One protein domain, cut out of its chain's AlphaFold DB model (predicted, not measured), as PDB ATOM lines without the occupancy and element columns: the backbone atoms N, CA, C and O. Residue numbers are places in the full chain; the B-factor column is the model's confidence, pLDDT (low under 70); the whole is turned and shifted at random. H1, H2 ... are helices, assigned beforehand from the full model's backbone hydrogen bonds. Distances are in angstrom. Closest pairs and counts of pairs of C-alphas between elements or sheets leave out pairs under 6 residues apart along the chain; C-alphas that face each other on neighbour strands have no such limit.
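What this domain is: This is residues 194 to 265 of the 266 residues of the protein "JmjC domain-containing protein" of Hortaea werneckii EXF-2000 (UniProt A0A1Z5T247). Three longer helices, H1, H2 and H4, run roughly lengthwise in a short rod, their centres making a triangle, with H4 touching both H1 and H2. H1 and H4 lie side by side and run the same way, while H2 runs back the opposite way; the small helix H3 sits at one end of the rod, where the chain turns from H2 to H4, and the long link from H1 to H2 loops round the other end. The printed part has 72 residues with four named helices, in the order H1, H2, H3, H4, and no named strand; the class is all helix. It is only just compact, close to loose, with a radius of gyration of the C-alphas of 13.0 A, and spans 40 by 18 by 17 A.

How they stand to each other: H1, residues 194 to 206, touches H4, residues 248 to 263, which is the hub and touches three helices. The closest C-alphas of H1 and H4 are those of Val 195 and Phe 254, 5.1 A apart, and the two run the same way at a shallow tilt of 18 degrees. H2, residues 218 to 236, is close to H1 but not clearly touching it: the closest C-alphas, of Leu 201 and Ala 219, are 7.7 A apart, and the two run opposite ways at a shallow tilt of 32 degrees. H2 touches H4, with the C-alphas of Val 230 and Ile 251 closest at 6.2 A; they run opposite ways at a tilt of 36 degrees, only just steep. H3, residues 239 to 243, touches residues 230 to 234 of H2, with the C-alphas of Ala 233 and Met 242 closest at 5.8 A. H3 and H4 only just touch, with 3 pairs of C-alphas within 8 A, and only at the corner by their link; H4 touches H3 with residues 248 to 251 alone, and the closest C-alphas of the two, those of Met 242 and Lys 248, are 5.8 A apart. H1 and H3 are apart. In H1, H2, H3 and H4, every O i to N i+4 pair is within hydrogen-bond range.

Where its parts are: H1, 13 residues, begins with C-alpha 194 at (-17.012, 37.582, -29.263) and is 18.5 A long from first to last C-alpha. H2, the longest with 19 residues, measures 27.6 A and ends with C-alpha 236 at (1.120, 35.234, -34.789). H3, 5 residues, measures 6.0 A. H4, 16 residues, measures 23.2 A and ends with C-alpha 263 at (-24.501, 27.766, -42.931).

The domain as a whole: The two C-alphas farthest apart, those of Ser 209 and Arg 236, are 40.4 A from each other. The printed part has no cut. The link from H1 to H2, 11 residues, is long; those from H2 to H3 and from H3 to H4 are tight. The mean pLDDT of the printed part is 87.6, and the model's confidence is under 70 at residues 208 to 218 and at residue 265.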
ATOM      1  N   ILE A 194     -16.663  37.987 -27.888       96.12
ATOM      2  CA  ILE A 194     -17.012  37.582 -29.263       96.12
ATOM      3  C   ILE A 194     -17.816  36.277 -29.344       96.12
ATOM      4  O   ILE A 194     -18.636  36.133 -30.247       96.12
ATOM      5  N   VAL A 195     -17.626  35.348 -28.400       96.75
ATOM      6  CA  VAL A 195     -18.393  34.091 -28.329       96.75
ATOM      7  C   VAL A 195     -19.856  34.361 -27.974       96.75
ATOM      8  O   VAL A 195     -20.752  33.865 -28.650       96.75
ATOM      9  N   ASN A 196     -20.112  35.170 -26.944       94.06
ATOM     10  CA  ASN A 196     -21.478  35.525 -26.550       94.06
ATOM     11  C   ASN A 196     -22.175  36.337 -27.644       94.06
ATOM     12  O   ASN A 196     -23.352  36.123 -27.920       94.06
ATOM     13  N   TRP A 197     -21.422  37.201 -28.324       95.31
ATOM     14  CA  TRP A 197     -21.920  37.957 -29.463       95.31
ATOM     15  C   TRP A 197     -22.371  37.073 -30.628       95.31
ATOM     16  O   TRP A 197     -23.499  37.213 -31.088       95.31
ATOM     17  N   VAL A 198     -21.548  36.122 -31.085       95.25
ATOM     18  CA  VAL A 198     -21.951  35.255 -32.206       95.25
ATOM     19  C   VAL A 198     -23.082  34.291 -31.829       95.25
ATOM     20  O   VAL A 198     -23.922  34.015 -32.678       95.25
ATOM     21  N   LYS A 199     -23.167  33.834 -30.569       93.38
ATOM     22  CA  LYS A 199     -24.327  33.063 -30.079       93.38
ATOM     23  C   LYS A 199     -25.617  33.873 -30.182       93.38
ATOM     24  O   LYS A 199     -26.580  33.385 -30.754       93.38
ATOM     25  N   CYS A 200     -25.581  35.126 -29.728       91.56
ATOM     26  CA  CYS A 200     -26.697  36.059 -29.855       91.56
ATOM     27  C   CYS A 200     -27.145  36.181 -31.317       91.56
ATOM     28  O   CYS A 200     -28.303  35.946 -31.621       91.56
ATOM     29  N   LEU A 201     -26.214  36.429 -32.245       91.62
ATOM     30  CA  LEU A 201     -26.533  36.528 -33.674       91.62
ATOM     31  C   LEU A 201     -27.122  35.235 -34.264       91.62
ATOM     32  O   LEU A 201     -27.953  35.298 -35.165       91.62
ATOM     33  N   ILE A 202     -26.679  34.065 -33.799       90.56
ATOM     34  CA  ILE A 202     -27.258  32.776 -34.200       90.56
ATOM     35  C   ILE A 202     -28.700  32.666 -33.701       90.56
ATOM     36  O   ILE A 202     -29.562  32.257 -34.473       90.56
ATOM     37  N   ASP A 203     -28.965  33.035 -32.451       86.62
ATOM     38  CA  ASP A 203     -30.310  32.993 -31.874       86.62
ATOM     39  C   ASP A 203     -31.251  33.959 -32.615       86.62
ATOM     40  O   ASP A 203     -32.318  33.545 -33.055       86.62
ATOM     41  N   GLU A 204     -30.803  35.190 -32.883       86.62
ATOM     42  CA  GLU A 204     -31.545  36.194 -33.669       86.62
ATOM     43  C   GLU A 204     -31.839  35.725 -35.101       86.62
ATOM     44  O   GLU A 204     -32.857  36.070 -35.694       86.62
ATOM     45  N   LYS A 205     -30.949  34.914 -35.682       84.75
ATOM     46  CA  LYS A 205     -31.156  34.336 -37.012       84.75
ATOM     47  C   LYS A 205     -32.096  33.125 -36.992       84.75
ATOM     48  O   LYS A 205     -32.715  32.837 -38.012       84.75
ATOM     49  N   LYS A 206     -32.182  32.393 -35.874       83.75
ATOM     50  CA  LYS A 206     -33.155  31.298 -35.689       83.75
ATOM     51  C   LYS A 206     -34.561  31.848 -35.488       83.75
ATOM     52  O   LYS A 206     -35.509  31.242 -35.977       83.75
ATOM     53  N   ASP A 207     -34.671  32.967 -34.785       74.25
ATOM     54  CA  ASP A 207     -35.935  33.604 -34.464       74.25
ATOM     55  C   ASP A 207     -35.782  35.127 -34.494       74.25
ATOM     56  O   ASP A 207     -35.244  35.734 -33.572       74.25
ATOM     57  N   SER A 208     -36.267  35.754 -35.566       68.25
ATOM     58  CA  SER A 208     -36.201  37.208 -35.724       68.25
ATOM     59  C   SER A 208     -37.197  37.959 -34.834       68.25
ATOM     60  O   SER A 208     -37.129  39.184 -34.757       68.25
ATOM     61  N   SER A 209     -38.132  37.263 -34.171       65.56
ATOM     62  CA  SER A 209     -39.139  37.892 -33.305       65.56
ATOM     63  C   SER A 209     -38.599  38.295 -31.928       65.56
ATOM     64  O   SER A 209     -39.237  39.066 -31.217       65.56
ATOM     65  N   ILE A 210     -37.394  37.836 -31.568       65.19
ATOM     66  CA  ILE A 210     -36.765  38.129 -30.270       65.19
ATOM     67  C   ILE A 210     -36.050  39.491 -30.233       65.19
ATOM     68  O   ILE A 210     -35.595  39.925 -29.173       65.19
ATOM     69  N   THR A 211     -35.906  40.164 -31.377       65.19
ATOM     70  CA  THR A 211     -35.180  41.437 -31.508       65.19
ATOM     71  C   THR A 211     -36.085  42.597 -31.865       65.19
ATOM     72  O   THR A 211     -37.093  42.444 -32.545       65.19
ATOM     73  N   ASN A 212     -35.663  43.798 -31.477       62.03
ATOM     74  CA  ASN A 212     -36.340  45.047 -31.823       62.03
ATOM     75  C   ASN A 212     -36.087  45.549 -33.264       62.03
ATOM     76  O   ASN A 212     -36.812  46.434 -33.720       62.03
ATOM     77  N   GLU A 213     -35.090  45.017 -33.979       60.22
ATOM     78  CA  GLU A 213     -34.798  45.328 -35.389       60.22
ATOM     79  C   GLU A 213     -34.328  44.075 -36.149       60.22
ATOM     80  O   GLU A 213     -33.685  43.206 -35.562       60.22
ATOM     81  N   ASP A 214     -34.570  44.022 -37.465       60.19
ATOM     82  CA  ASP A 214     -34.079  42.941 -38.328       60.19
ATOM     83  C   ASP A 214     -32.542  42.884 -38.379       60.19
ATOM     84  O   ASP A 214     -31.856  43.911 -38.472       60.19
ATOM     85  N   LEU A 215     -31.987  41.668 -38.440       59.94
ATOM     86  CA  LEU A 215     -30.573  41.446 -38.751       59.94
ATOM     87  C   LEU A 215     -30.249  41.981 -40.154       59.94
ATOM     88  O   LEU A 215     -30.522  41.355 -41.180       59.94
ATOM     89  N   THR A 216     -29.626  43.155 -40.211       63.09
ATOM     90  CA  THR A 216     -29.258  43.789 -41.479       63.09
ATOM     91  C   THR A 216     -28.022  43.127 -42.106       63.09
ATOM     92  O   THR A 216     -27.301  42.344 -41.485       63.09
ATOM     93  N   VAL A 217     -27.690  43.513 -43.346       59.16
ATOM     94  CA  VAL A 217     -26.453  43.103 -44.051       59.16
ATOM     95  C   VAL A 217     -25.149  43.379 -43.274       59.16
ATOM     96  O   VAL A 217     -24.089  42.874 -43.651       59.16
ATOM     97  N   SER A 218     -25.208  44.166 -42.197       69.62
ATOM     98  CA  SER A 218     -24.062  44.527 -41.365       69.62
ATOM     99  C   SER A 218     -23.527  43.360 -40.524       69.62
ATOM    100  O   SER A 218     -22.307  43.188 -40.449       69.62
ATOM    101  N   ALA A 219     -24.388  42.501 -39.963       78.75
ATOM    102  CA  ALA A 219     -23.966  41.427 -39.056       78.75
ATOM    103  C   ALA A 219     -23.022  40.398 -39.724       78.75
ATOM    104  O   ALA A 219     -21.922  40.172 -39.199       78.75
ATOM    105  N   PRO A 220     -23.328  39.839 -40.917       81.38
ATOM    106  CA  PRO A 220     -22.392  38.963 -41.628       81.38
ATOM    107  C   PRO A 220     -21.060  39.651 -41.974       81.38
ATOM    108  O   PRO A 220     -19.990  39.038 -41.893       81.38
ATOM    109  N   ALA A 221     -21.100  40.940 -42.333       81.94
ATOM    110  CA  ALA A 221     -19.904  41.712 -42.656       81.94
ATOM    111  C   ALA A 221     -19.006  41.919 -41.424       81.94
ATOM    112  O   ALA A 221     -17.781  41.776 -41.521       81.94
ATOM    113  N   TYR A 222     -19.597  42.203 -40.260       86.69
ATOM    114  CA  TYR A 222     -18.881  42.330 -38.991       86.69
ATOM    115  C   TYR A 222     -18.237  41.008 -38.577       86.69
ATOM    116  O   TYR A 222     -17.034  40.982 -38.311       86.69
ATOM    117  N   LEU A 223     -18.979  39.899 -38.630       89.88
ATOM    118  CA  LEU A 223     -18.440  38.564 -38.357       89.88
ATOM    119  C   LEU A 223     -17.254  38.224 -39.271       89.88
ATOM    120  O   LEU A 223     -16.241  37.679 -38.823       89.88
ATOM    121  N   GLY A 224     -17.347  38.566 -40.560       88.50
ATOM    122  CA  GLY A 224     -16.256  38.394 -41.521       88.50
ATOM    123  C   GLY A 224     -14.993  39.175 -41.145       88.50
ATOM    124  O   GLY A 224     -13.889  38.633 -41.221       88.50
ATOM    125  N   ARG A 225     -15.139  40.430 -40.700       87.56
ATOM    126  CA  ARG A 225     -14.012  41.273 -40.258       87.56
ATOM    127  C   ARG A 225     -13.378  40.745 -38.973       87.56
ATOM    128  O   ARG A 225     -12.160  40.586 -38.943       87.56
ATOM    129  N   VAL A 226     -14.179  40.399 -37.965       92.06
ATOM    130  CA  VAL A 226     -13.669  39.821 -36.710       92.06
ATOM    131  C   VAL A 226     -12.920  38.516 -36.974       92.06
ATOM    132  O   VAL A 226     -11.817  38.340 -36.466       92.06
ATOM    133  N   SER A 227     -13.428  37.654 -37.867       94.00
ATOM    134  CA  SER A 227     -12.725  36.429 -38.279       94.00
ATOM    135  C   SER A 227     -11.314  36.695 -38.810       94.00
ATOM    136  O   SER A 227     -10.400  35.929 -38.511       94.00
ATOM    137  N   LYS A 228     -11.102  37.786 -39.563       90.94
ATOM    138  CA  LYS A 228      -9.763  38.168 -40.042       90.94
ATOM    139  C   LYS A 228      -8.840  38.548 -38.882       90.94
ATOM    140  O   LYS A 228      -7.710  38.066 -38.849       90.94
ATOM    141  N   PHE A 229      -9.318  39.359 -37.935       91.38
ATOM    142  CA  PHE A 229      -8.521  39.791 -36.782       91.38
ATOM    143  C   PHE A 229      -8.102  38.611 -35.903       91.38
ATOM    144  O   PHE A 229      -6.917  38.437 -35.628       91.38
ATOM    145  N   VAL A 230      -9.042  37.737 -35.540       94.62
ATOM    146  CA  VAL A 230      -8.737  36.612 -34.646       94.62
ATOM    147  C   VAL A 230      -7.865  35.543 -35.319       94.62
ATOM    148  O   VAL A 230      -6.996  34.965 -34.675       94.62
ATOM    149  N   LYS A 231      -8.006  35.322 -36.637       94.88
ATOM    150  CA  LYS A 231      -7.093  34.447 -37.403       94.88
ATOM    151  C   LYS A 231      -5.676  35.008 -37.468       94.88
ATOM    152  O   LYS A 231      -4.717  34.242 -37.440       94.88
ATOM    153  N   GLN A 232      -5.533  36.330 -37.561       92.38
ATOM    154  CA  GLN A 232      -4.226  36.979 -37.515       92.38
ATOM    155  C   GLN A 232      -3.577  36.831 -36.135       92.38
ATOM    156  O   GLN A 232      -2.381  36.554 -36.077       92.38
ATOM    157  N   ALA A 233      -4.356  36.960 -35.055       92.56
ATOM    158  CA  ALA A 233      -3.890  36.704 -33.692       92.56
ATOM    159  C   ALA A 233      -3.390  35.257 -33.532       92.56
ATOM    160  O   ALA A 233      -2.251  35.055 -33.123       92.56
ATOM    161  N   LEU A 234      -4.177  34.262 -33.975       94.62
ATOM    162  CA  LEU A 234      -3.766  32.849 -33.970       94.62
ATOM    163  C   LEU A 234      -2.492  32.601 -34.785       94.62
ATOM    164  O   LEU A 234      -1.611  31.876 -34.345       94.62
ATOM    165  N   LYS A 235      -2.384  33.191 -35.983       94.94
ATOM    166  CA  LYS A 235      -1.221  32.992 -36.861       94.94
ATOM    167  C   LYS A 235       0.073  33.536 -36.250       94.94
ATOM    168  O   LYS A 235       1.143  33.015 -36.543       94.94
ATOM    169  N   ARG A 236      -0.022  34.618 -35.475       92.94
ATOM    170  CA  ARG A 236       1.120  35.234 -34.789       92.94
ATOM    171  C   ARG A 236       1.520  34.490 -33.515       92.94
ATOM    172  O   ARG A 236       2.608  34.759 -33.027       92.94
ATOM    173  N   ASP A 237       0.657  33.602 -33.016       91.19
ATOM    174  CA  ASP A 237       0.818  32.881 -31.747       91.19
ATOM    175  C   ASP A 237       1.156  33.818 -30.569       91.19
ATOM    176  O   ASP A 237       1.965  33.519 -29.700       91.19
ATOM    177  N   ASP A 238       0.537  35.003 -30.571       90.81
ATOM    178  CA  ASP A 238       0.738  36.045 -29.563       90.81
ATOM    179  C   ASP A 238      -0.339  35.920 -28.478       90.81
ATOM    180  O   ASP A 238      -1.504  36.270 -28.693       90.81
ATOM    181  N   GLU A 239       0.043  35.408 -27.306       93.81
ATOM    182  CA  GLU A 239      -0.861  35.222 -26.167       93.81
ATOM    183  C   GLU A 239      -1.505  36.528 -25.694       93.81
ATOM    184  O   GLU A 239      -2.692  36.539 -25.359       93.81
ATOM    185  N   ALA A 240      -0.767  37.642 -25.714       93.31
ATOM    186  CA  ALA A 240      -1.283  38.936 -25.284       93.31
ATOM    187  C   ALA A 240      -2.321  39.477 -26.277       93.31
ATOM    188  O   ALA A 240      -3.321  40.077 -25.873       93.31
ATOM    189  N   GLU A 241      -2.123  39.242 -27.574       93.06
ATOM    190  CA  GLU A 241      -3.126  39.565 -28.588       93.06
ATOM    191  C   GLU A 241      -4.349  38.651 -28.470       93.06
ATOM    192  O   GLU A 241      -5.476  39.143 -28.485       93.06
ATOM    193  N   MET A 242      -4.159  37.342 -28.285       96.12
ATOM    194  CA  MET A 242      -5.264  36.396 -28.097       96.12
ATOM    195  C   MET A 242      -6.084  36.700 -26.835       96.12
ATOM    196  O   MET A 242      -7.312  36.592 -26.864       96.12
ATOM    197  N   ALA A 243      -5.445  37.144 -25.749       95.75
ATOM    198  CA  ALA A 243      -6.116  37.518 -24.504       95.75
ATOM    199  C   ALA A 243      -7.149  38.642 -24.696       95.75
ATOM    200  O   ALA A 243      -8.204  38.620 -24.063       95.75
ATOM    201  N   LYS A 244      -6.918  39.576 -25.634       94.50
ATOM    202  CA  LYS A 244      -7.884  40.643 -25.971       94.50
ATOM    203  C   LYS A 244      -9.210  40.095 -26.499       94.50
ATOM    204  O   LYS A 244     -10.226  40.772 -26.389       94.50
ATOM    205  N   TRP A 245      -9.203  38.885 -27.053       96.12
ATOM    206  CA  TRP A 245     -10.363  38.206 -27.634       96.12
ATOM    207  C   TRP A 245     -10.968  37.141 -26.708       96.12
ATOM    208  O   TRP A 245     -11.792  36.341 -27.144       96.12
ATOM    209  N   GLY A 246     -10.560  37.114 -25.433       95.50
ATOM    210  CA  GLY A 246     -10.978  36.089 -24.472       95.50
ATOM    211  C   GLY A 246     -10.106  34.827 -24.484       95.50
ATOM    212  O   GLY A 246     -10.470  33.835 -23.862       95.50
ATOM    213  N   GLY A 247      -8.957  34.859 -25.168       96.88
ATOM    214  CA  GLY A 247      -8.004  33.752 -25.235       96.88
ATOM    215  C   GLY A 247      -8.197  32.836 -26.445       96.88
ATOM    216  O   GLY A 247      -9.121  32.986 -27.246       96.88
ATOM    217  N   LYS A 248      -7.285  31.868 -26.585       97.31
ATOM    218  CA  LYS A 248      -7.232  30.943 -27.727       97.31
ATOM    219  C   LYS A 248      -8.523  30.138 -27.890       97.31
ATOM    220  O   LYS A 248      -9.055  30.066 -28.995       97.31
ATOM    221  N   ASP A 249      -9.059  29.603 -26.797       97.81
ATOM    222  CA  ASP A 249     -10.274  28.781 -26.824       97.81
ATOM    223  C   ASP A 249     -11.499  29.586 -27.266       97.81
ATOM    224  O   ASP A 249     -12.282  29.122 -28.097       97.81
ATOM    225  N   ALA A 250     -11.626  30.832 -26.796       97.94
ATOM    226  CA  ALA A 250     -12.697  31.732 -27.216       97.94
ATOM    227  C   ALA A 250     -12.617  32.056 -28.715       97.94
ATOM    228  O   ALA A 250     -13.641  32.077 -29.401       97.94
ATOM    229  N   ILE A 251     -11.408  32.253 -29.250       98.12
ATOM    230  CA  ILE A 251     -11.204  32.460 -30.687       98.12
ATOM    231  C   ILE A 251     -11.637  31.225 -31.490       98.12
ATOM    232  O   ILE A 251     -12.325  31.361 -32.504       98.12
ATOM    233  N   LEU A 252     -11.230  30.026 -31.065       98.12
ATOM    234  CA  LEU A 252     -11.571  28.782 -31.759       98.12
ATOM    235  C   LEU A 252     -13.084  28.531 -31.748       98.12
ATOM    236  O   LEU A 252     -13.661  28.222 -32.793       98.12
ATOM    237  N   GLU A 253     -13.734  28.740 -30.604       98.38
ATOM    238  CA  GLU A 253     -15.187  28.616 -30.481       98.38
ATOM    239  C   GLU A 253     -15.917  29.664 -31.332       98.38
ATOM    240  O   GLU A 253     -16.855  29.326 -32.054       98.38
ATOM    241  N   PHE A 254     -15.448  30.917 -31.351       98.12
ATOM    242  CA  PHE A 254     -15.996  31.945 -32.239       98.12
ATOM    243  C   PHE A 254     -15.931  31.524 -33.714       98.12
ATOM    244  O   PHE A 254     -16.906  31.685 -34.446       98.12
ATOM    245  N   LEU A 255     -14.802  30.972 -34.172       98.06
ATOM    246  CA  LEU A 255     -14.648  30.538 -35.565       98.06
ATOM    247  C   LEU A 255     -15.597  29.387 -35.922       98.06
ATOM    248  O   LEU A 255     -16.140  29.374 -37.030       98.06
ATOM    249  N   LYS A 256     -15.823  28.458 -34.990       98.19
ATOM    250  CA  LYS A 256     -16.795  27.369 -35.139       98.19
ATOM    251  C   LYS A 256     -18.228  27.904 -35.225       98.19
ATOM    252  O   LYS A 256     -18.934  27.568 -36.171       98.19
ATOM    253  N   LEU A 257     -18.633  28.764 -34.292       97.38
ATOM    254  CA  LEU A 257     -19.975  29.357 -34.259       97.38
ATOM    255  C   LEU A 257     -20.233  30.250 -35.476       97.38
ATOM    256  O   LEU A 257     -21.298  30.195 -36.081       97.38
ATOM    257  N   LYS A 258     -19.235  31.013 -35.928       95.56
ATOM    258  CA  LYS A 258     -19.351  31.763 -37.181       95.56
ATOM    259  C   LYS A 258     -19.633  30.831 -38.367       95.56
ATOM    260  O   LYS A 258     -20.452  31.161 -39.219       95.56
ATOM    261  N   ALA A 259     -18.965  29.678 -38.440       95.38
ATOM    262  CA  ALA A 259     -19.213  28.711 -39.506       95.38
ATOM    263  C   ALA A 259     -20.625  28.098 -39.429       95.38
ATOM    264  O   ALA A 259     -21.184  27.762 -40.469       95.38
ATOM    265  N   GLU A 260     -21.209  27.962 -38.235       94.81
ATOM    266  CA  GLU A 260     -22.633  27.635 -38.062       94.81
ATOM    267  C   GLU A 260     -23.518  28.760 -38.612       94.81
ATOM    268  O   GLU A 260     -24.336  28.507 -39.494       94.81
ATOM    269  N   PHE A 261     -23.288  30.004 -38.186       91.75
ATOM    270  CA  PHE A 261     -24.040  31.175 -38.648       91.75
ATOM    271  C   PHE A 261     -24.041  31.315 -40.183       91.75
ATOM    272  O   PHE A 261     -25.083  31.576 -40.794       91.75
ATOM    273  N   ASP A 262     -22.882  31.108 -40.820       90.69
ATOM    274  CA  ASP A 262     -22.721  31.166 -42.278       90.69
ATOM    275  C   ASP A 262     -23.528  30.061 -42.999       90.69
ATOM    276  O   ASP A 262     -23.972  30.266 -44.128       90.69
ATOM    277  N   LYS A 263     -23.741  28.897 -42.363       91.31
ATOM    278  CA  LYS A 263     -24.501  27.766 -42.931       91.31
ATOM    279  C   LYS A 263     -26.015  27.933 -42.842       91.31
ATOM    280  O   LYS A 263     -26.720  27.265 -43.590       91.31
ATOM    281  N   MET A 264     -26.519  28.803 -41.966       84.75
ATOM    282  CA  MET A 264     -27.956  28.968 -41.692       84.75
ATOM    283  C   MET A 264     -28.776  29.602 -42.842       84.75
ATOM    284  O   MET A 264     -29.843  30.139 -42.590       84.75
ATOM    285  N   GLY A 265     -28.305  29.568 -44.095       65.50
ATOM    286  CA  GLY A 265     -29.009  30.166 -45.238       65.50
ATOM    287  C   GLY A 265     -29.190  31.686 -45.119       65.50
ATOM    288  O   GLY A 265     -28.661  32.312 -44.198       65.50
TER     289      GLY A 265